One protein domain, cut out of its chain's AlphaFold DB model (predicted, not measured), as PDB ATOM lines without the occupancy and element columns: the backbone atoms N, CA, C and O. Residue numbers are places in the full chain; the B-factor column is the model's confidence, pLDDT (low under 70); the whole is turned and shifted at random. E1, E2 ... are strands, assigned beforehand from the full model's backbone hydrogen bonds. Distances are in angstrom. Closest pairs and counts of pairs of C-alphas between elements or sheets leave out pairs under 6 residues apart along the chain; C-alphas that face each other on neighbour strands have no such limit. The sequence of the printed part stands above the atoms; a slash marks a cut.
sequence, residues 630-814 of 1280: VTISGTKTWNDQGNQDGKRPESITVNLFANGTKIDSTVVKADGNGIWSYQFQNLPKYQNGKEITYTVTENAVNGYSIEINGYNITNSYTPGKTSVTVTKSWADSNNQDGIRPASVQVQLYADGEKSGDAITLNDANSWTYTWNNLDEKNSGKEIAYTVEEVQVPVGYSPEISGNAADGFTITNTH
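Overview. This is residues 630 to 814 of the 1280 residues of the protein "Cna B-type domain-containing protein" of Stecheria intestinalis (UniProt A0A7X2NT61). Look for two sandwiches of strands stacked one on the other, E1 to E7 in one and E8 to E14 in the other, each a four-stranded sheet with a three-stranded sheet face to face with it; where the two meet, the sheet E3 E2 E5 of the first faces the sheet E11 E8 E14 E13 of the second, and the first sandwich is splayed, its sheets' best planes 42 degrees apart. The four sheets form a stack, face to face in turn, in a flat outline of 54 by 43 by 21 A that is compact, with a radius of gyration of the C-alphas of 17.3 A. The printed part has 185 residues with no named helix and 14 named strands, E1 to E14 in turn: the class is all strand. Sheets E11 E8 E14 E13 and E4 E1 E7 E6 are mixed; E3 E2 E5 and E10 E9 E12 are antiparallel.

Along the chain. Find C-alpha 721 at (299.153, 316.271, 154.883); from there E8, the longest strand, runs 33.6 A to residue 731. Its sheet also holds E11 (768 to 775), E14 (807 to 813) and E13 (797 to 803). The sheet facing it on one side has E10 (759 to 761), E9 (744 to 750) and E12 (785 to 789). Go to C-alpha 630 at (327.346, 322.620, 175.638), where E1 begins its 29.9 A to residue 639, in a sheet with E4 (676 to 684), E7 (712 to 717) and E6 (704 to 709). The last sheet holds E3 (661 to 668), which bends by 51 degrees at residue 664, E2 (652 to 658) and E5 (694 to 698).

Arrangement. Start at E8, parallel to E14 at 17 degrees, with N 729 and O 810 2.8 A apart. E11 is antiparallel to E8, with N 726 and O 769 at 2.8 A. E13 and E14 are a hairpin, with N 799 and O 811 at 2.8 A. This sheet faces E10 E9 E12, 7.5 A centre to centre where they face each other; Val 787 of E12 and Phe 808 of E14 have their closest C-alphas, 7.4 A apart. It also faces E3 E2 E5, at 10.5 A; the closest C-alphas of E3 and E8 are those of Thr 661 and Ser 729, 5.4 A. E3 E2 E5 in turn faces E4 E1 E7 E6, at 8.0 A. There E1 is parallel to E7, with N 637 and O 713 at 2.8 A, and antiparallel to E4, with N 632 and O 680 at 2.9 A.

Size, cuts and confidence. The farthest C-alphas, those of Gln 644 and Asp 737, are 54.1 A apart. The printed part has no cut; the long links are E1 to E2 and E8 to E9. Confidence is under 70 at residues 689 to 690 and 764 to 765.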
ATOM      1  N   VAL A 630     327.418 322.690 177.100       84.31
ATOM      2  CA  VAL A 630     327.346 322.620 175.638       84.31
ATOM      3  C   VAL A 630     326.392 323.679 175.072       84.31
ATOM      4  O   VAL A 630     325.763 324.467 175.784       84.31
ATOM      5  N   THR A 631     326.320 323.753 173.746       85.56
ATOM      6  CA  THR A 631     325.439 324.668 173.015       85.56
ATOM      7  C   THR A 631     324.916 323.956 171.779       85.56
ATOM      8  O   THR A 631     325.691 323.570 170.904       85.56
ATOM      9  N   ILE A 632     323.599 323.792 171.709       87.62
ATOM     10  CA  ILE A 632     322.909 323.121 170.609       87.62
ATOM     11  C   ILE A 632     322.376 324.189 169.658       87.62
ATOM     12  O   ILE A 632     321.767 325.164 170.091       87.62
ATOM     13  N   SER A 633     322.620 324.043 168.356       85.81
ATOM     14  CA  SER A 633     322.124 324.977 167.340       85.81
ATOM     15  C   SER A 633     321.823 324.277 166.027       85.81
ATOM     16  O   SER A 633     322.449 323.270 165.700       85.81
ATOM     17  N   GLY A 634     320.875 324.834 165.278       86.81
ATOM     18  CA  GLY A 634     320.390 324.251 164.036       86.81
ATOM     19  C   GLY A 634     319.755 325.282 163.113       86.81
ATOM     20  O   GLY A 634     319.418 326.401 163.522       86.81
ATOM     21  N   THR A 635     319.598 324.911 161.844       86.94
ATOM     22  CA  THR A 635     318.877 325.706 160.842       86.94
ATOM     23  C   THR A 635     317.519 325.095 160.509       86.94
ATOM     24  O   THR A 635     317.260 323.916 160.763       86.94
ATOM     25  N   LYS A 636     316.639 325.916 159.930       90.62
ATOM     26  CA  LYS A 636     315.348 325.492 159.392       90.62
ATOM     27  C   LYS A 636     315.272 325.761 157.888       90.62
ATOM     28  O   LYS A 636     315.389 326.900 157.435       90.62
ATOM     29  N   THR A 637     314.999 324.707 157.131       89.19
ATOM     30  CA  THR A 637     314.841 324.704 155.675       89.19
ATOM     31  C   THR A 637     313.370 324.520 155.291       89.19
ATOM     32  O   THR A 637     312.596 323.853 155.980       89.19
ATOM     33  N   TRP A 638     312.973 325.120 154.167       87.12
ATOM     34  CA  TRP A 638     311.606 325.078 153.645       87.12
ATOM     35  C   TRP A 638     311.598 324.615 152.185       87.12
ATOM     36  O   TRP A 638     311.996 325.357 151.286       87.12
ATOM     37  N   ASN A 639     311.112 323.398 151.954       88.50
ATOM     38  CA  ASN A 639     310.931 322.799 150.636       88.50
ATOM     39  C   ASN A 639     309.484 323.030 150.152       88.50
ATOM     40  O   ASN A 639     308.624 322.152 150.193       88.50
ATOM     41  N   ASP A 640     309.202 324.275 149.761       87.12
ATOM     42  CA  ASP A 640     307.868 324.771 149.373       87.12
ATOM     43  C   ASP A 640     307.902 325.662 148.112       87.12
ATOM     44  O   ASP A 640     307.089 326.576 147.934       87.12
ATOM     45  N   GLN A 641     308.896 325.419 147.250       86.31
ATOM     46  CA  GLN A 641     309.169 326.169 146.014       86.31
ATOM     47  C   GLN A 641     309.292 327.694 146.219       86.31
ATOM     48  O   GLN A 641     308.943 328.483 145.341       86.31
ATOM     49  N   GLY A 642     309.802 328.121 147.382       82.69
ATOM     50  CA  GLY A 642     309.944 329.538 147.730       82.69
ATOM     51  C   GLY A 642     308.650 330.158 148.263       82.69
ATOM     52  O   GLY A 642     308.383 331.329 148.006       82.69
ATOM     53  N   ASN A 643     307.857 329.372 148.998       88.31
ATOM     54  CA  ASN A 643     306.520 329.701 149.494       88.31
ATOM     55  C   ASN A 643     305.527 330.059 148.368       88.31
ATOM     56  O   ASN A 643     304.772 331.028 148.479       88.31
ATOM     57  N   GLN A 644     305.527 329.277 147.280       84.94
ATOM     58  CA  GLN A 644     304.721 329.536 146.076       84.94
ATOM     59  C   GLN A 644     303.219 329.715 146.378       84.94
ATOM     60  O   GLN A 644     302.587 330.630 145.850       84.94
ATOM     61  N   ASP A 645     302.672 328.876 147.261       82.69
ATOM     62  CA  ASP A 645     301.249 328.857 147.632       82.69
ATOM     63  C   ASP A 645     300.892 329.812 148.793       82.69
ATOM     64  O   ASP A 645     299.728 329.886 149.207       82.69
ATOM     65  N   GLY A 646     301.873 330.535 149.351       86.94
ATOM     66  CA  GLY A 646     301.672 331.439 150.487       86.94
ATOM     67  C   GLY A 646     301.201 330.726 151.762       86.94
ATOM     68  O   GLY A 646     300.295 331.222 152.435       86.94
ATOM     69  N   LYS A 647     301.757 329.541 152.056       88.75
ATOM     70  CA  LYS A 647     301.379 328.672 153.192       88.75
ATOM     71  C   LYS A 647     302.422 328.539 154.288       88.75
ATOM     72  O   LYS A 647     302.073 328.079 155.372       88.75
ATOM     73  N   ARG A 648     303.661 328.968 154.047       92.25
ATOM     74  CA  ARG A 648     304.700 328.988 155.078       92.25
ATOM     75  C   ARG A 648     304.245 329.867 156.255       92.25
ATOM     76  O   ARG A 648     303.863 331.015 156.007       92.25
ATOM     77  N   PRO A 649     304.273 329.372 157.505       91.75
ATOM     78  CA  PRO A 649     303.907 330.167 158.672       91.75
ATOM     79  C   PRO A 649     304.938 331.273 158.948       91.75
ATOM     80  O   PRO A 649     306.080 331.210 158.496       91.75
ATOM     81  N   GLU A 650     304.551 332.278 159.739       92.44
ATOM     82  CA  GLU A 650     305.464 333.341 160.197       92.44
ATOM     83  C   GLU A 650     306.476 332.859 161.255       92.44
ATOM     84  O   GLU A 650     307.480 333.527 161.503       92.44
ATOM     85  N   SER A 651     306.210 331.712 161.889       94.00
ATOM     86  CA  SER A 651     307.066 331.083 162.896       94.00
ATOM     87  C   SER A 651     306.817 329.582 163.027       94.00
ATOM     88  O   SER A 651     305.757 329.091 162.644       94.00
ATOM     89  N   ILE A 652     307.765 328.890 163.651       93.75
ATOM     90  CA  ILE A 652     307.672 327.497 164.118       93.75
ATOM     91  C   ILE A 652     308.035 327.438 165.608       93.75
ATOM     92  O   ILE A 652     308.692 328.354 166.108       93.75
ATOM     93  N   THR A 653     307.664 326.360 166.295       94.38
ATOM     94  CA  THR A 653     308.140 326.062 167.657       94.38
ATOM     95  C   THR A 653     309.058 324.852 167.598       94.38
ATOM     96  O   THR A 653     308.614 323.777 167.199       94.38
ATOM     97  N   VAL A 654     310.319 325.034 167.993       94.25
ATOM     98  CA  VAL A 654     311.313 323.960 168.112       94.25
ATOM     99  C   VAL A 654     311.498 323.622 169.585       94.25
ATOM    100  O   VAL A 654     311.703 324.508 170.410       94.25
ATOM    101  N   ASN A 655     311.425 322.341 169.908       92.31
ATOM    102  CA  ASN A 655     311.512 321.788 171.250       92.31
ATOM    103  C   ASN A 655     312.898 321.171 171.463       92.31
ATOM    104  O   ASN A 655     313.387 320.484 170.569       92.31
ATOM    105  N   LEU A 656     313.498 321.369 172.637       93.25
ATOM    106  CA  LEU A 656     314.741 320.717 173.051       93.25
ATOM    107  C   LEU A 656     314.440 319.608 174.060       93.25
ATOM    108  O   LEU A 656     313.732 319.824 175.049       93.25
ATOM    109  N   PHE A 657     315.038 318.446 173.829       87.56
ATOM    110  CA  PHE A 657     314.985 317.294 174.714       87.56
ATOM    111  C   PHE A 657     316.392 316.945 175.207       87.56
ATOM    112  O   PHE A 657     317.361 317.034 174.455       87.56
ATOM    113  N   ALA A 658     316.482 316.528 176.466       86.12
ATOM    114  CA  ALA A 658     317.665 315.961 177.104       86.12
ATOM    115  C   ALA A 658     317.309 314.553 177.590       86.12
ATOM    116  O   ALA A 658     316.328 314.391 178.321       86.12
ATOM    117  N   ASN A 659     318.056 313.532 177.162       79.88
ATOM    118  CA  ASN A 659     317.817 312.126 177.524       79.88
ATOM    119  C   ASN A 659     316.340 311.698 177.319       79.88
ATOM    120  O   ASN A 659     315.722 311.070 178.177       79.88
ATOM    121  N   GLY A 660     315.737 312.118 176.197       76.94
ATOM    122  CA  GLY A 660     314.332 311.847 175.853       76.94
ATOM    123  C   GLY A 660     313.281 312.703 176.582       76.94
ATOM    124  O   GLY A 660     312.096 312.597 176.277       76.94
ATOM    125  N   THR A 661     313.677 313.588 177.503       80.88
ATOM    126  CA  THR A 661     312.767 314.462 178.271       80.88
ATOM    127  C   THR A 661     312.799 315.894 177.744       80.88
ATOM    128  O   THR A 661     313.874 316.473 177.607       80.88
ATOM    129  N   LYS A 662     311.635 316.497 177.463       87.19
ATOM    130  CA  LYS A 662     311.545 317.895 177.005       87.19
ATOM    131  C   LYS A 662     311.970 318.851 178.123       87.19
ATOM    132  O   LYS A 662     311.354 318.843 179.186       87.19
ATOM    133  N   ILE A 663     312.971 319.691 177.861       89.81
ATOM    134  CA  ILE A 663     313.507 320.654 178.841       89.81
ATOM    135  C   ILE A 663     313.314 322.123 178.446       89.81
ATOM    136  O   ILE A 663     313.236 322.971 179.328       89.81
ATOM    137  N   ASP A 664     313.214 322.438 177.150       93.31
ATOM    138  CA  ASP A 664     313.039 323.812 176.660       93.31
ATOM    139  C   ASP A 664     312.300 323.833 175.303       93.31
ATOM    140  O   ASP A 664     312.093 322.795 174.664       93.31
ATOM    141  N   SER A 665     311.877 325.012 174.846       93.81
ATOM    142  CA  SER A 665     311.364 325.232 173.491       93.81
ATOM    143  C   SER A 665     311.464 326.699 173.070       93.81
ATOM    144  O   SER A 665     311.198 327.599 173.862       93.81
ATOM    145  N   THR A 666     311.771 326.946 171.797       94.69
ATOM    146  CA  THR A 666     311.976 328.287 171.238       94.69
ATOM    147  C   THR A 666     311.146 328.529 169.975       94.69
ATOM    148  O   THR A 666     310.887 327.615 169.189       94.69
ATOM    149  N   VAL A 667     310.715 329.778 169.772       94.38
ATOM    150  CA  VAL A 667     309.900 330.190 168.619       94.38
ATOM    151  C   VAL A 667     310.805 330.774 167.539       94.38
ATOM    152  O   VAL A 667     311.253 331.918 167.634       94.38
ATOM    153  N   VAL A 668     311.058 329.993 166.490       94.19
ATOM    154  CA  VAL A 668     311.974 330.359 165.401       94.19
ATOM    155  C   VAL A 668     311.235 331.147 164.324       94.19
ATOM    156  O   VAL A 668     310.081 330.853 163.997       94.19
ATOM    157  N   LYS A 669     311.913 332.149 163.758       91.69
ATOM    158  CA  LYS A 669     311.429 333.013 162.672       91.69
ATOM    159  C   LYS A 669     312.529 333.226 161.635       91.69
ATOM    160  O   LYS A 669     313.700 332.965 161.906       91.69
ATOM    161  N   ALA A 670     312.148 333.747 160.473       90.75
ATOM    162  CA  ALA A 670     313.096 334.293 159.509       90.75
ATOM    163  C   ALA A 670     313.840 335.511 160.091       90.75
ATOM    164  O   ALA A 670     313.217 336.398 160.682       90.75
ATOM    165  N   ASP A 671     315.149 335.587 159.865       85.19
ATOM    166  CA  ASP A 671     315.947 336.792 160.071       85.19
ATOM    167  C   ASP A 671     315.699 337.836 158.956       85.19
ATOM    168  O   ASP A 671     314.919 337.626 158.022       85.19
ATOM    169  N   GLY A 672     316.400 338.974 159.019       76.81
ATOM    170  CA  GLY A 672     316.306 340.031 158.002       76.81
ATOM    171  C   GLY A 672     316.776 339.637 156.592       76.81
ATOM    172  O   GLY A 672     316.551 340.401 155.654       76.81
ATOM    173  N   ASN A 673     317.404 338.468 156.431       79.38
ATOM    174  CA  ASN A 673     317.872 337.901 155.167       79.38
ATOM    175  C   ASN A 673     316.999 336.719 154.685       79.38
ATOM    176  O   ASN A 673     317.219 336.209 153.587       79.38
ATOM    177  N   GLY A 674     316.008 336.289 155.477       80.25
ATOM    178  CA  GLY A 674     315.154 335.130 155.195       80.25
ATOM    179  C   GLY A 674     315.679 333.790 155.731       80.25
ATOM    180  O   GLY A 674     315.061 332.757 155.460       80.25
ATOM    181  N   ILE A 675     316.788 333.790 156.474       82.81
ATOM    182  CA  ILE A 675     317.415 332.605 157.077       82.81
ATOM    183  C   ILE A 675     316.688 332.266 158.380       82.81
ATOM    184  O   ILE A 675     316.355 333.154 159.157       82.81
ATOM    185  N   TRP A 676     316.454 330.980 158.636       92.56
ATOM    186  CA  TRP A 676     315.871 330.505 159.888       92.56
ATOM    187  C   TRP A 676     316.922 329.690 160.644       92.56
ATOM    188  O   TRP A 676     317.433 328.695 160.125       92.56
ATOM    189  N   SER A 677     317.239 330.098 161.867       87.38
ATOM    190  CA  SER A 677     318.169 329.394 162.751       87.38
ATOM    191  C   SER A 677     317.794 329.603 164.211       87.38
ATOM    192  O   SER A 677     317.119 330.571 164.565       87.38
ATOM    193  N   TYR A 678     318.212 328.669 165.058       91.88
ATOM    194  CA  TYR A 678     317.924 328.681 166.487       91.88
ATOM    195  C   TYR A 678     319.100 328.112 167.285       91.88
ATOM    196  O   TYR A 678     319.985 327.447 166.739       91.88
ATOM    197  N   GLN A 679     319.116 328.409 168.582       88.81
ATOM    198  CA  GLN A 679     320.200 328.036 169.481       88.81
ATOM    199  C   GLN A 679     319.693 327.921 170.919       88.81
ATOM    200  O   GLN A 679     318.933 328.771 171.378       88.81
ATOM    201  N   PHE A 680     320.192 326.914 171.625       89.62
ATOM    202  CA  PHE A 680     320.070 326.720 173.063       89.62
ATOM    203  C   PHE A 680     321.490 326.739 173.660       89.62
ATOM    204  O   PHE A 680     322.383 326.059 173.151       89.62
ATOM    205  N   GLN A 681     321.726 327.564 174.683       89.12
ATOM    206  CA  GLN A 681     323.058 327.844 175.251       89.12
ATOM    207  C   GLN A 681     323.130 327.448 176.730       89.12
ATOM    208  O   GLN A 681     322.097 327.349 177.388       89.12
ATOM    209  N   ASN A 682     324.350 327.307 177.263       84.94
ATOM    210  CA  ASN A 682     324.627 327.013 178.679       84.94
ATOM    211  C   ASN A 682     323.945 325.727 179.189       84.94
ATOM    212  O   ASN A 682     323.627 325.606 180.370       84.94
ATOM    213  N   LEU A 683     323.706 324.775 178.287       87.88
ATOM    214  CA  LEU A 683     323.095 323.489 178.604       87.88
ATOM    215  C   LEU A 683     324.121 322.616 179.336       87.88
ATOM    216  O   LEU A 683     325.259 322.581 178.871       87.88
ATOM    217  N   PRO A 684     323.778 321.913 180.430       87.06
ATOM    218  CA  PRO A 684     324.716 321.009 181.097       87.06
ATOM    219  C   PRO A 684     325.277 319.981 180.109       87.06
ATOM    220  O   PRO A 684     324.562 319.490 179.244       87.06
ATOM    221  N   LYS A 685     326.561 319.637 180.211       82.06
ATOM    222  CA  LYS A 685     327.118 318.546 179.394       82.06
ATOM    223  C   LYS A 685     326.806 317.167 179.983       82.06
ATOM    224  O   LYS A 685     326.545 316.224 179.246       82.06
ATOM    225  N   TYR A 686     326.793 317.067 181.310       81.62
ATOM    226  CA  TYR A 686     326.604 315.821 182.053       81.62
ATOM    227  C   TYR A 686     325.375 315.891 182.967       81.62
ATOM    228  O   TYR A 686     324.971 316.977 183.388       81.62
ATOM    229  N   GLN A 687     324.799 314.734 183.289       80.94
ATOM    230  CA  GLN A 687     323.782 314.538 184.323       80.94
ATOM    231  C   GLN A 687     324.107 313.255 185.093       80.94
ATOM    232  O   GLN A 687     324.301 312.200 184.480       80.94
ATOM    233  N   ASN A 688     324.152 313.330 186.424       70.31
ATOM    234  CA  ASN A 688     324.543 312.219 187.303       70.31
ATOM    235  C   ASN A 688     325.840 311.522 186.820       70.31
ATOM    236  O   ASN A 688     325.911 310.295 186.755       70.31
ATOM    237  N   GLY A 689     326.831 312.305 186.376       69.31
ATOM    238  CA  GLY A 689     328.130 311.802 185.906       69.31
ATOM    239  C   GLY A 689     328.178 311.191 184.494       69.31
ATOM    240  O   GLY A 689     329.265 310.840 184.046       69.31
ATOM    241  N   LYS A 690     327.063 311.093 183.752       69.94
ATOM    242  CA  LYS A 690     327.044 310.606 182.351       69.94
ATOM    243  C   LYS A 690     326.679 311.732 181.379       69.94
ATOM    244  O   LYS A 690     325.978 312.666 181.757       69.94
ATOM    245  N   GLU A 691     327.188 311.689 180.147       76.44
ATOM    246  CA  GLU A 691     326.956 312.747 179.147       76.44
ATOM    247  C   GLU A 691     325.492 312.759 178.668       76.44
ATOM    248  O   GLU A 691     324.853 311.712 178.553       76.44
ATOM    249  N   ILE A 692     324.935 313.951 178.433       78.69
ATOM    250  CA  ILE A 692     323.525 314.131 178.064       78.69
ATOM    251  C   ILE A 692     323.360 314.041 176.545       78.69
ATOM    252  O   ILE A 692     323.906 314.852 175.794       78.69
ATOM    253  N   THR A 693     322.514 313.120 176.081       81.00
ATOM    254  CA  THR A 693     322.067 313.108 174.684       81.00
ATOM    255  C   THR A 693     321.008 314.188 174.470       81.00
ATOM    256  O   THR A 693     319.903 314.111 175.015       81.00
ATOM    257  N   TYR A 694     321.332 315.183 173.645       84.69
ATOM    258  CA  TYR A 694     320.400 316.228 173.226       84.69
ATOM    259  C   TYR A 694     319.725 315.889 171.895       84.69
ATOM    260  O   TYR A 694     320.382 315.474 170.943       84.69
ATOM    261  N   THR A 695     318.417 316.130 171.800       86.56
ATOM    262  CA  THR A 695     317.649 316.029 170.548       86.56
ATOM    263  C   THR A 695     316.654 317.174 170.408       86.56
ATOM    264  O   THR A 695     316.395 317.923 171.352       86.56
ATOM    265  N   VAL A 696     316.103 317.335 169.203       90.12
ATOM    266  CA  VAL A 696     315.126 318.382 168.890       90.12
ATOM    267  C   VAL A 696     313.911 317.821 168.163       90.12
ATOM    268  O   VAL A 696     314.022 316.875 167.388       90.12
ATOM    269  N   THR A 697     312.753 318.444 168.375       89.88
ATOM    270  CA  THR A 697     311.545 318.216 167.564       89.88
ATOM    271  C   THR A 697     310.918 319.549 167.162       89.88
ATOM    272  O   THR A 697     311.239 320.590 167.731       89.88
ATOM    273  N   GLU A 698     310.004 319.538 166.197       92.12
ATOM    274  CA  GLU A 698     309.146 320.685 165.887       92.12
ATOM    275  C   GLU A 698     307.685 320.316 166.136       92.12
ATOM    276  O   GLU A 698     307.283 319.169 165.923       92.12
ATOM    277  N   ASN A 699     306.881 321.301 166.530       88.19
ATOM    278  CA  ASN A 699     305.427 321.181 166.491       88.19
ATOM    279  C   ASN A 699     304.934 321.021 165.037       88.19
ATOM    280  O   ASN A 699     305.419 321.699 164.131       88.19
ATOM    281  N   ALA A 700     303.933 320.172 164.807       85.44
ATOM    282  CA  ALA A 700     303.431 319.866 163.470       85.44
ATOM    283  C   ALA A 700     302.881 321.116 162.753       85.44
ATOM    284  O   ALA A 700     302.008 321.827 163.259       85.44
ATOM    285  N   VAL A 701     303.365 321.369 161.533       86.88
ATOM    286  CA  VAL A 701     302.941 322.504 160.699       86.88
ATOM    287  C   VAL A 701     301.915 322.026 159.669       86.88
ATOM    288  O   VAL A 701     302.235 321.221 158.799       86.88
ATOM    289  N   ASN A 702     300.685 322.548 159.736       81.62
ATOM    290  CA  ASN A 702     299.585 322.173 158.835       81.62
ATOM    291  C   ASN A 702     299.996 322.314 157.353       81.62
ATOM    292  O   ASN A 702     300.404 323.390 156.911       81.62
ATOM    293  N   GLY A 703     299.807 321.258 156.563       82.38
ATOM    294  CA  GLY A 703     300.177 321.172 155.152       82.38
ATOM    295  C   GLY A 703     301.644 320.825 154.893       82.38
ATOM    296  O   GLY A 703     302.076 320.930 153.746       82.38
ATOM    297  N   TYR A 704     302.423 320.458 155.912       85.81
ATOM    298  CA  TYR A 704     303.837 320.118 155.779       85.81
ATOM    299  C   TYR A 704     304.181 318.777 156.453       85.81
ATOM    300  O   TYR A 704     303.746 318.479 157.567       85.81
ATOM    301  N   SER A 705     305.031 317.994 155.788       81.44
ATOM    302  CA  SER A 705     305.815 316.912 156.399       81.44
ATOM    303  C   SER A 705     307.181 317.438 156.856       81.44
ATOM    304  O   SER A 705     307.638 318.472 156.362       81.44
ATOM    305  N   ILE A 706     307.814 316.751 157.811       86.56
ATOM    306  CA  ILE A 706     309.043 317.178 158.494       86.56
ATOM    307  C   ILE A 706     310.137 316.112 158.436       86.56
ATOM    308  O   ILE A 706     309.891 314.919 158.598       86.56
ATOM    309  N   GLU A 707     311.366 316.568 158.268       83.56
ATOM    310  CA  GLU A 707     312.594 315.790 158.339       83.56
ATOM    311  C   GLU A 707     313.550 316.487 159.318       83.56
ATOM    312  O   GLU A 707     313.657 317.716 159.311       83.56
ATOM    313  N   ILE A 708     314.223 315.720 160.179       80.69
ATOM    314  CA  ILE A 708     315.178 316.235 161.168       80.69
ATOM    315  C   ILE A 708     316.492 315.474 160.988       80.69
ATOM    316  O   ILE A 708     316.512 314.251 161.086       80.69
ATOM    317  N   ASN A 709     317.583 316.194 160.717       73.88
ATOM    318  CA  ASN A 709     318.925 315.635 160.550       73.88
ATOM    319  C   ASN A 709     319.883 316.305 161.552       73.88
ATOM    320  O   ASN A 709     320.246 317.483 161.412       73.88
ATOM    321  N   GLY A 710     320.226 315.565 162.610       80.12
ATOM    322  CA  GLY A 710     320.858 316.114 163.811       80.12
ATOM    323  C   GLY A 710     319.968 317.192 164.434       80.12
ATOM    324  O   GLY A 710     318.886 316.903 164.934       80.12
ATOM    325  N   TYR A 711     320.402 318.450 164.340       85.62
ATOM    326  CA  TYR A 711     319.639 319.619 164.798       85.62
ATOM    327  C   TYR A 711     319.016 320.441 163.654       85.62
ATOM    328  O   TYR A 711     318.369 321.459 163.898       85.62
ATOM    329  N   ASN A 712     319.196 320.050 162.392       86.38
ATOM    330  CA  ASN A 712     318.655 320.799 161.254       86.38
ATOM    331  C   ASN A 712     317.286 320.246 160.867       86.38
ATOM    332  O   ASN A 712     317.113 319.032 160.773       86.38
ATOM    333  N   ILE A 713     316.322 321.135 160.640       88.69
ATOM    334  CA  ILE A 713     314.918 320.782 160.415       88.69
ATOM    335  C   ILE A 713     314.518 321.203 159.001       88.69
ATOM    336  O   ILE A 713     314.728 322.352 158.616       88.69
ATOM    337  N   THR A 714     313.888 320.318 158.236       89.94
ATOM    338  CA  THR A 714     313.376 320.604 156.889       89.94
ATOM    339  C   THR A 714     311.890 320.289 156.829       89.94
ATOM    340  O   THR A 714     311.500 319.158 157.093       89.94
ATOM    341  N   ASN A 715     311.057 321.253 156.418       87.88
ATOM    342  CA  ASN A 715     309.644 320.972 156.133       87.88
ATOM    343  C   ASN A 715     309.356 321.012 154.632       87.88
ATOM    344  O   ASN A 715     309.687 321.991 153.959       87.88
ATOM    345  N   SER A 716     308.676 319.979 154.135       88.00
ATOM    346  CA  SER A 716     308.242 319.841 152.740       88.00
ATOM    347  C   SER A 716     306.736 320.066 152.616       88.00
ATOM    348  O   SER A 716     305.948 319.400 153.287       88.00
ATOM    349  N   TYR A 717     306.320 321.017 151.776       87.00
ATOM    350  CA  TYR A 717     304.905 321.381 151.645       87.00
ATOM    351  C   TYR A 717     304.132 320.336 150.829       87.00
ATOM    352  O   TYR A 717     304.382 320.155 149.637       87.00
ATOM    353  N   THR A 718     303.162 319.684 151.469       82.50
ATOM    354  CA  THR A 718     302.278 318.679 150.867       82.50
ATOM    355  C   THR A 718     300.827 318.971 151.291       82.50
ATOM    356  O   THR A 718     300.441 318.659 152.418       82.50
ATOM    357  N   PRO A 719     299.994 319.585 150.424       82.25
ATOM    358  CA  PRO A 719     298.657 320.054 150.797       82.25
ATOM    359  C   PRO A 719     297.760 318.971 151.416       82.25
ATOM    360  O   PRO A 719     297.531 317.925 150.810       82.25
ATOM    361  N   GLY A 720     297.194 319.250 152.596       81.62
ATOM    362  CA  GLY A 720     296.297 318.330 153.311       81.62
ATOM    363  C   GLY A 720     297.001 317.180 154.039       81.62
ATOM    364  O   GLY A 720     296.322 316.269 154.520       81.62
ATOM    365  N   LYS A 721     298.337 317.214 154.120       85.75
ATOM    366  CA  LYS A 721     299.153 316.271 154.883       85.75
ATOM    367  C   LYS A 721     299.807 316.934 156.092       85.75
ATOM    368  O   LYS A 721     300.188 318.101 156.045       85.75
ATOM    369  N   THR A 722     299.985 316.142 157.141       87.62
ATOM    370  CA  THR A 722     300.663 316.505 158.387       87.62
ATOM    371  C   THR A 722     301.697 315.437 158.774       87.62
ATOM    372  O   THR A 722     301.927 314.459 158.050       87.62
ATOM    373  N   SER A 723     302.320 315.622 159.932       87.75
ATOM    374  CA  SER A 723     303.229 314.683 160.584       87.75
ATOM    375  C   SER A 723     302.889 314.560 162.072       87.75
ATOM    376  O   SER A 723     302.254 315.447 162.641       87.75
ATOM    377  N   VAL A 724     303.280 313.448 162.696       90.12
ATOM    378  CA  VAL A 724     303.161 313.219 164.145       90.12
ATOM    379  C   VAL A 724     304.481 312.648 164.644       90.12
ATOM    380  O   VAL A 724     304.937 311.622 164.142       90.12
ATOM    381  N   THR A 725     305.081 313.299 165.637       90.25
ATOM    382  CA  THR A 725     306.320 312.853 166.290       90.25
ATOM    383  C   THR A 725     306.005 312.197 167.630       90.25
ATOM    384  O   THR A 725     305.127 312.667 168.357       90.25
ATOM    385  N   VAL A 726     306.732 311.136 167.973       92.94
ATOM    386  CA  VAL A 726     306.784 310.560 169.319       92.94
ATOM    387  C   VAL A 726     308.231 310.499 169.801       92.94
ATOM    388  O   VAL A 726     309.124 310.112 169.050       92.94
ATOM    389  N   THR A 727     308.440 310.844 171.067       90.75
ATOM    390  CA  THR A 727     309.699 310.646 171.793       90.75
ATOM    391  C   THR A 727     309.442 309.765 173.016       90.75
ATOM    392  O   THR A 727     308.362 309.810 173.613       90.75
ATOM    393  N   LYS A 728     310.419 308.945 173.390       90.56
ATOM    394  CA  LYS A 728     310.397 308.082 174.571       90.56
ATOM    395  C   LYS A 728     311.397 308.596 175.611       90.56
ATOM    396  O   LYS A 728     312.561 308.831 175.303       90.56
ATOM    397  N   SER A 729     310.915 308.768 176.837       88.12
ATOM    398  CA  SER A 729     311.666 309.171 178.026       88.12
ATOM    399  C   SER A 729     311.764 308.011 179.024       88.12
ATOM    400  O   SER A 729     310.869 307.160 179.112       88.12
ATOM    401  N   TRP A 730     312.850 308.003 179.795       88.75
ATOM    402  CA  TRP A 730     313.138 307.028 180.840       88.75
ATOM    403  C   TRP A 730     313.417 307.750 182.161       88.75
ATOM    404  O   TRP A 730     314.394 308.487 182.283       88.75
ATOM    405  N   ALA A 731     312.559 307.529 183.154       87.12
ATOM    406  CA  ALA A 731     312.687 308.075 184.501       87.12
ATOM    407  C   ALA A 731     313.099 306.947 185.464       87.12
ATOM    408  O   ALA A 731     312.276 306.433 186.216       87.12
ATOM    409  N   ASP A 732     314.361 306.520 185.364       85.75
ATOM    410  CA  ASP A 732     314.920 305.309 185.998       85.75
ATOM    411  C   ASP A 732     316.316 305.523 186.620       85.75
ATOM    412  O   ASP A 732     317.179 304.644 186.582       85.75
ATOM    413  N   SER A 733     316.563 306.732 187.135       80.69
ATOM    414  CA  SER A 733     317.864 307.166 187.677       80.69
ATOM    415  C   SER A 733     319.051 306.900 186.739       80.69
ATOM    416  O   SER A 733     320.149 306.583 187.182       80.69
ATOM    417  N   ASN A 734     318.841 307.073 185.429       79.50
ATOM    418  CA  ASN A 734     319.848 306.846 184.387       79.50
ATOM    419  C   ASN A 734     320.288 305.368 184.270       79.50
ATOM    420  O   ASN A 734     321.478 305.056 184.162       79.50
ATOM    421  N   ASN A 735     319.290 304.473 184.285       83.50
ATOM    422  CA  ASN A 735     319.422 303.013 184.270       83.50
ATOM    423  C   ASN A 735     320.306 302.457 185.406       83.50
ATOM    424  O   ASN A 735     321.123 301.564 185.180       83.50
ATOM    425  N   GLN A 736     320.148 302.993 186.620       79.69
ATOM    426  CA  GLN A 736     320.930 302.614 187.807       79.69
ATOM    427  C   GLN A 736     320.930 301.091 188.053       79.69
ATOM    428  O   GLN A 736     321.986 300.486 188.237       79.69
ATOM    429  N   ASP A 737     319.749 300.474 187.972       80.56
ATOM    430  CA  ASP A 737     319.524 299.047 188.238       80.56
ATOM    431  C   ASP A 737     319.757 298.161 186.996       80.56
ATOM    432  O   ASP A 737     319.563 296.949 187.038       80.56
ATOM    433  N   GLY A 738     320.163 298.745 185.862       85.00
ATOM    434  CA  GLY A 738     320.490 298.020 184.627       85.00
ATOM    435  C   GLY A 738     319.299 297.425 183.857       85.00
ATOM    436  O   GLY A 738     319.510 296.804 182.816       85.00
ATOM    437  N   ILE A 739     318.058 297.604 184.324       86.25
ATOM    438  CA  ILE A 739     316.864 296.926 183.783       86.25
ATOM    439  C   ILE A 739     316.255 297.545 182.507       86.25
ATOM    440  O   ILE A 739     315.300 296.981 181.960       86.25
ATOM    441  N   ARG A 740     316.749 298.694 182.022       88.19
ATOM    442  CA  ARG A 740     316.201 299.359 180.825       88.19
ATOM    443  C   ARG A 740     316.364 298.466 179.582       88.19
ATOM    444  O   ARG A 740     317.482 298.054 179.274       88.19
ATOM    445  N   PRO A 741     315.292 298.175 178.821       85.75
ATOM    446  CA  PRO A 741     315.399 297.381 177.600       85.75
ATOM    447  C   PRO A 741     316.066 298.180 176.473       85.75
ATOM    448  O   PRO A 741     315.852 299.382 176.348       85.75
ATOM    449  N   ALA A 742     316.776 297.489 175.578       78.62
ATOM    450  CA  ALA A 742     317.437 298.100 174.417       78.62
ATOM    451  C   ALA A 742     316.476 298.682 173.352       78.62
ATOM    452  O   ALA A 742     316.918 299.332 172.408       78.62
ATOM    453  N   SER A 743     315.167 298.419 173.445       84.56
ATOM    454  CA  SER A 743     314.144 299.062 172.610       84.56
ATOM    455  C   SER A 743     312.729 298.912 173.182       84.56
ATOM    456  O   SER A 743     312.479 298.051 174.028       84.56
ATOM    457  N   VAL A 744     311.791 299.721 172.679       83.06
ATOM    458  CA  VAL A 744     310.334 299.558 172.858       83.06
ATOM    459  C   VAL A 744     309.607 299.680 171.518       83.06
ATOM    460  O   VAL A 744     310.134 300.276 170.577       83.06
ATOM    461  N   GLN A 745     308.385 299.148 171.421       90.56
ATOM    462  CA  GLN A 745     307.528 299.315 170.241       90.56
ATOM    463  C   GLN A 745     306.355 300.258 170.511       90.56
ATOM    464  O   GLN A 745     305.674 300.131 171.530       90.56
ATOM    465  N   VAL A 746     306.080 301.157 169.564       93.56
ATOM    466  CA  VAL A 746     305.013 302.165 169.648       93.56
ATOM    467  C   VAL A 746     304.090 302.075 168.434       93.56
ATOM    468  O   VAL A 746     304.539 302.020 167.290       93.56
ATOM    469  N   GLN A 747     302.782 302.082 168.676       95.50
ATOM    470  CA  GLN A 747     301.740 302.058 167.653       95.50
ATOM    471  C   GLN A 747     301.112 303.448 167.498       95.50
ATOM    472  O   GLN A 747     300.647 304.022 168.481       95.50
ATOM    473  N   LEU A 748     301.015 303.949 166.262       95.81
ATOM    474  CA  LEU A 748     300.143 305.081 165.922       95.81
ATOM    475  C   LEU A 748     298.703 304.595 165.698       95.81
ATOM    476  O   LEU A 748     298.476 303.558 165.065       95.81
ATOM    477  N   TYR A 749     297.737 305.384 166.159       93.56
ATOM    478  CA  TYR A 749     296.305 305.226 165.917       93.56
ATOM    479  C   TYR A 749     295.718 306.488 165.270       93.56
ATOM    480  O   TYR A 749     296.150 307.603 165.560       93.56
ATOM    481  N   ALA A 750     294.706 306.308 164.422       91.88
ATOM    482  CA  ALA A 750     293.982 307.343 163.690       91.88
ATOM    483  C   ALA A 750     292.470 307.179 163.916       91.88
ATOM    484  O   ALA A 750     291.900 306.148 163.563       91.88
ATOM    485  N   ASP A 751     291.820 308.168 164.541       90.19
ATOM    486  CA  ASP A 751     290.414 308.104 164.994       90.19
ATOM    487  C   ASP A 751     290.088 306.855 165.865       90.19
ATOM    488  O   ASP A 751     288.929 306.465 166.000       90.19
ATOM    489  N   GLY A 752     291.108 306.255 166.495       87.50
ATOM    490  CA  GLY A 752     291.011 305.059 167.347       87.50
ATOM    491  C   GLY A 752     291.352 303.723 166.668       87.50
ATOM    492  O   GLY A 752     291.445 302.712 167.355       87.50
ATOM    493  N   GLU A 753     291.589 303.704 165.354       87.19
ATOM    494  CA  GLU A 753     292.008 302.510 164.599       87.19
ATOM    495  C   GLU A 753     293.523 302.516 164.338       87.19
ATOM    496  O   GLU A 753     294.127 303.581 164.204       87.19
ATOM    497  N   LYS A 754     294.166 301.341 164.252       90.31
ATOM    498  CA  LYS A 754     295.626 301.251 164.040       90.31
ATOM    499  C   LYS A 754     296.045 301.862 162.698       90.31
ATOM    500  O   LYS A 754     295.492 301.529 161.652       90.31
ATOM    501  N   SER A 755     297.056 302.730 162.729       87.12
ATOM    502  CA  SER A 755     297.560 303.466 161.567       87.12
ATOM    503  C   SER A 755     298.998 303.047 161.250       87.12
ATOM    504  O   SER A 755     299.949 303.550 161.840       87.12
ATOM    505  N   GLY A 756     299.141 302.098 160.320       86.62
ATOM    506  CA  GLY A 756     300.433 301.509 159.948       86.62
ATOM    507  C   GLY A 756     300.971 300.489 160.958       86.62
ATOM    508  O   GLY A 756     300.319 300.158 161.953       86.62
ATOM    509  N   ASP A 757     302.169 299.981 160.672       84.69
ATOM    510  CA  ASP A 757     302.899 299.062 161.548       84.69
ATOM    511  C   ASP A 757     303.398 299.775 162.819       84.69
ATOM    512  O   ASP A 757     303.573 300.997 162.843       84.69
ATOM    513  N   ALA A 758     303.654 299.008 163.882       85.12
ATOM    514  CA  ALA A 758     304.317 299.534 165.071       85.12
ATOM    515  C   ALA A 758     305.792 299.850 164.768       85.12
ATOM    516  O   ALA A 758     306.493 299.055 164.139       85.12
ATOM    517  N   ILE A 759     306.265 301.002 165.236       90.81
ATOM    518  CA  ILE A 759     307.653 301.449 165.074       90.81
ATOM    519  C   ILE A 759     308.476 301.065 166.302       90.81
ATOM    520  O   ILE A 759     307.923 300.840 167.376       90.81
ATOM    521  N   THR A 760     309.797 300.983 166.149       86.38
ATOM    522  CA  THR A 760     310.723 300.684 167.255       86.38
ATOM    523  C   THR A 760     311.448 301.959 167.676       86.38
ATOM    524  O   THR A 760     311.987 302.661 166.822       86.38
ATOM    525  N   LEU A 761     311.474 302.252 168.976       82.25
ATOM    526  CA  LEU A 761     312.281 303.317 169.582       82.25
ATOM    527  C   LEU A 761     313.442 302.692 170.359       82.25
ATOM    528  O   LEU A 761     313.245 301.684 171.040       82.25
ATOM    529  N   ASN A 762     314.633 303.274 170.227       79.62
ATOM    530  CA  ASN A 762     315.885 302.824 170.841       79.62
ATOM    531  C   ASN A 762     316.934 303.951 170.826       79.62
ATOM    532  O   ASN A 762     316.733 304.983 170.187       79.62
ATOM    533  N   ASP A 763     318.087 303.754 171.469       71.50
ATOM    534  CA  ASP A 763     319.176 304.746 171.463       71.50
ATOM    535  C   ASP A 763     319.669 305.079 170.039       71.50
ATOM    536  O   ASP A 763     320.002 306.225 169.739       71.50
ATOM    537  N   ALA A 764     319.603 304.112 169.115       61.38
ATOM    538  CA  ALA A 764     320.001 304.269 167.713       61.38
ATOM    539  C   ALA A 764     319.188 305.324 166.926       61.38
ATOM    540  O   ALA A 764     319.730 305.906 165.977       61.38
ATOM    541  N   ASN A 765     317.932 305.588 167.323       67.94
ATOM    542  CA  ASN A 765     317.100 306.703 166.843       67.94
ATOM    543  C   ASN A 765     316.849 307.783 167.913       67.94
ATOM    544  O   ASN A 765     315.877 308.538 167.826       67.94
ATOM    545  N   SER A 766     317.716 307.853 168.929       77.06
ATOM    546  CA  SER A 766     317.596 308.757 170.080       77.06
ATOM    547  C   SER A 766     316.189 308.739 170.696       77.06
ATOM    548  O   SER A 766     315.609 309.780 171.024       77.06
ATOM    549  N   TRP A 767     315.617 307.536 170.786       84.44
ATOM    550  CA  TRP A 767     314.285 307.249 171.309       84.44
ATOM    551  C   TRP A 767     313.155 308.059 170.646       84.44
ATOM    552  O   TRP A 767     312.127 308.313 171.274       84.44
ATOM    553  N   THR A 768     313.318 308.474 169.384       85.12
ATOM    554  CA  THR A 768     312.396 309.386 168.684       85.12
ATOM    555  C   THR A 768     312.021 308.876 167.287       85.12
ATOM    556  O   THR A 768     312.843 308.320 166.564       85.12
ATOM    557  N   TYR A 769     310.764 309.080 166.881       88.81
ATOM    558  CA  TYR A 769     310.277 308.757 165.537       88.81
ATOM    559  C   TYR A 769     309.195 309.737 165.064       88.81
ATOM    560  O   TYR A 769     308.362 310.175 165.858       88.81
ATOM    561  N   THR A 770     309.148 310.019 163.759       88.38
ATOM    562  CA  THR A 770     308.101 310.850 163.144       88.38
ATOM    563  C   THR A 770     307.399 310.129 161.998       88.38
ATOM    564  O   THR A 770     307.991 309.854 160.953       88.38
ATOM    565  N   TRP A 771     306.094 309.900 162.151       90.44
ATOM    566  CA  TRP A 771     305.226 309.477 161.054       90.44
ATOM    567  C   TRP A 771     304.923 310.673 160.151       90.44
ATOM    568  O   TRP A 771     304.392 311.691 160.598       90.44
ATOM    569  N   ASN A 772     305.246 310.542 158.866       86.19
ATOM    570  CA  ASN A 772     305.138 311.608 157.872       86.19
ATOM    571  C   ASN A 772     304.038 311.354 156.837       86.19
ATOM    572  O   ASN A 772     303.643 310.218 156.586       86.19
ATOM    573  N   ASN A 773     303.590 312.430 156.181       84.94
ATOM    574  CA  ASN A 773     302.584 312.409 155.111       84.94
ATOM    575  C   ASN A 773     301.231 311.793 155.539       84.94
ATOM    576  O   ASN A 773     300.492 311.229 154.720       84.94
ATOM    577  N   LEU A 774     300.893 311.939 156.822       88.50
ATOM    578  CA  LEU A 774     299.615 311.555 157.421       88.50
ATOM    579  C   LEU A 774     298.490 312.455 156.895       88.50
ATOM    580  O   LEU A 774     298.707 313.647 156.690       88.50
ATOM    581  N   ASP A 775     297.294 311.917 156.655       88.69
ATOM    582  CA  ASP A 775     296.157 312.728 156.203       88.69
ATOM    583  C   ASP A 775     295.639 313.628 157.328       88.69
ATOM    584  O   ASP A 775     295.275 313.150 158.397       88.69
ATOM    585  N   GLU A 776     295.514 314.934 157.082       84.62
ATOM    586  CA  GLU A 776     294.878 315.830 158.059       84.62
ATOM    587  C   GLU A 776     293.405 315.464 158.283       84.62
ATOM    588  O   GLU A 776     292.857 315.673 159.369       84.62
ATOM    589  N   LYS A 777     292.721 315.001 157.223       86.06
ATOM    590  CA  LYS A 777     291.256 314.900 157.184       86.06
ATOM    591  C   LYS A 777     290.755 313.664 156.444       86.06
ATOM    592  O   LYS A 777     290.883 313.566 155.226       86.06
ATOM    593  N   ASN A 778     290.042 312.791 157.154       86.12
ATOM    594  CA  ASN A 778     289.240 311.731 156.552       86.12
ATOM    595  C   ASN A 778     287.838 312.273 156.232       86.12
ATOM    596  O   ASN A 778     287.127 312.768 157.108       86.12
ATOM    597  N   SER A 779     287.421 312.184 154.967       83.31
ATOM    598  CA  SER A 779     286.070 312.570 154.520       83.31
ATOM    599  C   SER A 779     285.657 314.012 154.891       83.31
ATOM    600  O   SER A 779     284.472 314.319 155.013       83.31
ATOM    601  N   GLY A 780     286.637 314.907 155.072       79.94
ATOM    602  CA  GLY A 780     286.446 316.307 155.474       79.94
ATOM    603  C   GLY A 780     286.420 316.572 156.989       79.94
ATOM    604  O   GLY A 780     286.463 317.738 157.379       79.94
ATOM    605  N   LYS A 781     286.401 315.532 157.836       84.69
ATOM    606  CA  LYS A 781     286.611 315.626 159.292       84.69
ATOM    607  C   LYS A 781     288.103 315.461 159.598       84.69
ATOM    608  O   LYS A 781     288.760 314.621 158.999       84.69
ATOM    609  N   GLU A 782     288.611 316.234 160.547       86.88
ATOM    610  CA  GLU A 782     289.963 316.111 161.108       86.88
ATOM    611  C   GLU A 782     290.186 314.760 161.810       86.88
ATOM    612  O   GLU A 782     289.283 314.261 162.491       86.88
ATOM    613  N   ILE A 783     291.356 314.148 161.609       89.38
ATOM    614  CA  ILE A 783     291.700 312.829 162.166       89.38
ATOM    615  C   ILE A 783     292.330 312.997 163.552       89.38
ATOM    616  O   ILE A 783     293.329 313.698 163.704       89.38
ATOM    617  N   ALA A 784     291.785 312.322 164.567       91.38
ATOM    618  CA  ALA A 784     292.387 312.293 165.896       91.38
ATOM    619  C   ALA A 784     293.533 311.266 165.945       91.38
ATOM    620  O   ALA A 784     293.290 310.064 166.077       91.38
ATOM    621  N   TYR A 785     294.778 311.731 165.831       94.06
ATOM    622  CA  TYR A 785     295.965 310.886 165.997       94.06
ATOM    623  C   TYR A 785     296.342 310.705 167.475       94.06
ATOM    624  O   TYR A 785     296.298 311.659 168.249       94.06
ATOM    625  N   THR A 786     296.719 309.482 167.856       95.44
ATOM    626  CA  THR A 786     297.155 309.083 169.215       95.44
ATOM    627  C   THR A 786     298.212 307.975 169.143       95.44
ATOM    628  O   THR A 786     298.341 307.330 168.102       95.44
ATOM    629  N   VAL A 787     298.974 307.748 170.219       95.94
ATOM    630  CA  VAL A 787     300.011 306.697 170.293       95.94
ATOM    631  C   VAL A 787     299.835 305.791 171.514       95.94
ATOM    632  O   VAL A 787     299.254 306.207 172.514       95.94
ATOM    633  N   GLU A 788     300.365 304.570 171.438       91.81
ATOM    634  CA  GLU A 788     300.367 303.569 172.516       91.81
ATOM    635  C   GLU A 788     301.693 302.789 172.520       91.81
ATOM    636  O   GLU A 788     302.199 302.430 171.454       91.81
ATOM    637  N   GLU A 789     302.240 302.479 173.698       92.62
ATOM    638  CA  GLU A 789     303.339 301.513 173.843       92.62
ATOM    639  C   GLU A 789     302.791 300.076 173.800       92.62
ATOM    640  O   GLU A 789     301.955 299.691 174.614       92.62
ATOM    641  N   VAL A 790     303.266 299.269 172.847       89.88
ATOM    642  CA  VAL A 790     302.709 297.936 172.530       89.88
ATOM    643  C   VAL A 790     302.989 296.902 173.631       89.88
ATOM    644  O   VAL A 790     302.203 295.975 173.854       89.88
ATOM    645  N   GLN A 791     304.120 297.043 174.320       84.12
ATOM    646  CA  GLN A 791     304.532 296.220 175.455       84.12
ATOM    647  C   GLN A 791     305.239 297.113 176.471       84.12
ATOM    648  O   GLN A 791     306.316 297.632 176.186       84.12
ATOM    649  N   VAL A 792     304.648 297.259 177.657       88.12
ATOM    650  CA  VAL A 792     305.305 297.923 178.787       88.12
ATOM    651  C   VAL A 792     306.418 297.000 179.312       88.12
ATOM    652  O   VAL A 792     306.134 295.833 179.599       88.12
ATOM    653  N   PRO A 793     307.666 297.477 179.456       87.56
ATOM    654  CA  PRO A 793     308.758 296.718 180.055       87.56
ATOM    655  C   PRO A 793     308.468 296.313 181.505       87.56
ATOM    656  O   PRO A 793     307.843 297.049 182.269       87.56
ATOM    657  N   VAL A 794     308.973 295.147 181.909       81.81
ATOM    658  CA  VAL A 794     308.863 294.665 183.293       81.81
ATOM    659  C   VAL A 794     309.611 295.618 184.234       81.81
ATOM    660  O   VAL A 794     310.726 296.026 183.934       81.81
ATOM    661  N   GLY A 795     309.000 295.969 185.369       84.56
ATOM    662  CA  GLY A 795     309.586 296.875 186.370       84.56
ATOM    663  C   GLY A 795     309.284 298.367 186.167       84.56
ATOM    664  O   GLY A 795     309.611 299.161 187.048       84.56
ATOM    665  N   TYR A 796     308.621 298.739 185.065       91.38
ATOM    666  CA  TYR A 796     308.295 300.125 184.715       91.38
ATOM    667  C   TYR A 796     306.788 300.428 184.762       91.38
ATOM    668  O   TYR A 796     305.950 299.557 184.529       91.38
ATOM    669  N   SER A 797     306.447 301.697 185.001       89.50
ATOM    670  CA  SER A 797     305.096 302.259 184.831       89.50
ATOM    671  C   SER A 797     305.084 303.298 183.699       89.50
ATOM    672  O   SER A 797     305.944 304.180 183.721       89.50
ATOM    673  N   PRO A 798     304.156 303.230 182.724       92.94
ATOM    674  CA  PRO A 798     304.123 304.142 181.585       92.94
ATOM    675  C   PRO A 798     303.188 305.340 181.814       92.94
ATOM    676  O   PRO A 798     302.112 305.214 182.402       92.94
ATOM    677  N   GLU A 799     303.548 306.481 181.240       93.94
ATOM    678  CA  GLU A 799     302.704 307.663 181.070       93.94
ATOM    679  C   GLU A 799     302.809 308.155 179.618       93.94
ATOM    680  O   GLU A 799     303.871 308.065 179.003       93.94
ATOM    681  N   ILE A 800     301.714 308.671 179.048       93.00
ATOM    682  CA  ILE A 800     301.712 309.280 177.708       93.00
ATOM    683  C   ILE A 800     301.203 310.714 177.824       93.00
ATOM    684  O   ILE A 800     300.099 310.959 178.305       93.00
ATOM    685  N   SER A 801     302.016 311.653 177.350       90.19
ATOM    686  CA  SER A 801     301.762 313.093 177.374       90.19
ATOM    687  C   SER A 801     301.911 313.709 175.976       90.19
ATOM    688  O   SER A 801     302.345 313.046 175.031       90.19
ATOM    689  N   GLY A 802     301.532 314.981 175.830       87.94
ATOM    690  CA  GLY A 802     301.532 315.677 174.541       87.94
ATOM    691  C   GLY A 802     300.283 315.403 173.694       87.94
ATOM    692  O   GLY A 802     299.244 314.985 174.207       87.94
ATOM    693  N   ASN A 803     300.353 315.719 172.401       88.94
ATOM    694  CA  ASN A 803     299.257 315.559 171.439       88.94
ATOM    695  C   ASN A 803     299.788 315.572 169.991       88.94
ATOM    696  O   ASN A 803     300.953 315.862 169.748       88.94
ATOM    697  N   ALA A 804     298.927 315.317 169.004       87.62
ATOM    698  CA  ALA A 804     299.327 315.234 167.598       87.62
ATOM    699  C   ALA A 804     299.972 316.513 167.009       87.62
ATOM    700  O   ALA A 804     300.688 316.404 166.018       87.62
ATOM    701  N   ALA A 805     299.739 317.698 167.588       83.75
ATOM    702  CA  ALA A 805     300.308 318.965 167.120       83.75
ATOM    703  C   ALA A 805     301.613 319.354 167.844       83.75
ATOM    704  O   ALA A 805     302.509 319.911 167.217       83.75
ATOM    705  N   ASP A 806     301.749 319.048 169.137       83.62
ATOM    706  CA  ASP A 806     302.989 319.272 169.908       83.62
ATOM    707  C   ASP A 806     303.992 318.103 169.810       83.62
ATOM    708  O   ASP A 806     305.151 318.236 170.205       83.62
ATOM    709  N   GLY A 807     303.543 316.954 169.298       88.25
ATOM    710  CA  GLY A 807     304.202 315.661 169.463       88.25
ATOM    711  C   GLY A 807     303.770 314.955 170.754       88.25
ATOM    712  O   GLY A 807     303.238 315.568 171.685       88.25
ATOM    713  N   PHE A 808     303.991 313.644 170.807       93.00
ATOM    714  CA  PHE A 808     303.751 312.813 171.986       93.00
ATOM    715  C   PHE A 808     305.056 312.513 172.729       93.00
ATOM    716  O   PHE A 808     306.112 312.344 172.118       93.00
ATOM    717  N   THR A 809     304.984 312.374 174.051       92.06
ATOM    718  CA  THR A 809     306.082 311.839 174.865       92.06
ATOM    719  C   THR A 809     305.571 310.691 175.722       92.06
ATOM    720  O   THR A 809     304.643 310.870 176.512       92.06
ATOM    721  N   ILE A 810     306.168 309.514 175.539       94.12
ATOM    722  CA  ILE A 810     305.926 308.322 176.358       94.12
ATOM    723  C   ILE A 810     307.023 308.283 177.418       94.12
ATOM    724  O   ILE A 810     308.191 308.168 177.065       94.12
ATOM    725  N   THR A 811     306.675 308.362 178.697       93.12
ATOM    726  CA  THR A 811     307.632 308.298 179.809       93.12
ATOM    727  C   THR A 811     307.452 306.981 180.542       93.12
ATOM    728  O   THR A 811     306.343 306.676 180.970       93.12
ATOM    729  N   ASN A 812     308.527 306.215 180.728       93.12
ATOM    730  CA  ASN A 812     308.493 305.042 181.598       93.12
ATOM    731  C   ASN A 812     309.300 305.291 182.866       93.12
ATOM    732  O   ASN A 812     310.509 305.520 182.810       93.12
ATOM    733  N   THR A 813     308.621 305.189 184.002       91.38
ATOM    734  CA  THR A 813     309.179 305.438 185.330       91.38
ATOM    735  C   THR A 813     309.499 304.129 186.035       91.38
ATOM    736  O   THR A 813     308.668 303.216 186.066       91.38
ATOM    737  N   HIS A 814     310.683 304.062 186.631       89.25
ATOM    738  CA  HIS A 814     311.127 303.008 187.534       89.25
ATOM    739  C   HIS A 814     311.757 303.656 188.776       89.25
ATOM    740  O   HIS A 814     312.426 304.681 188.676       89.25
TER     741      HIS A 814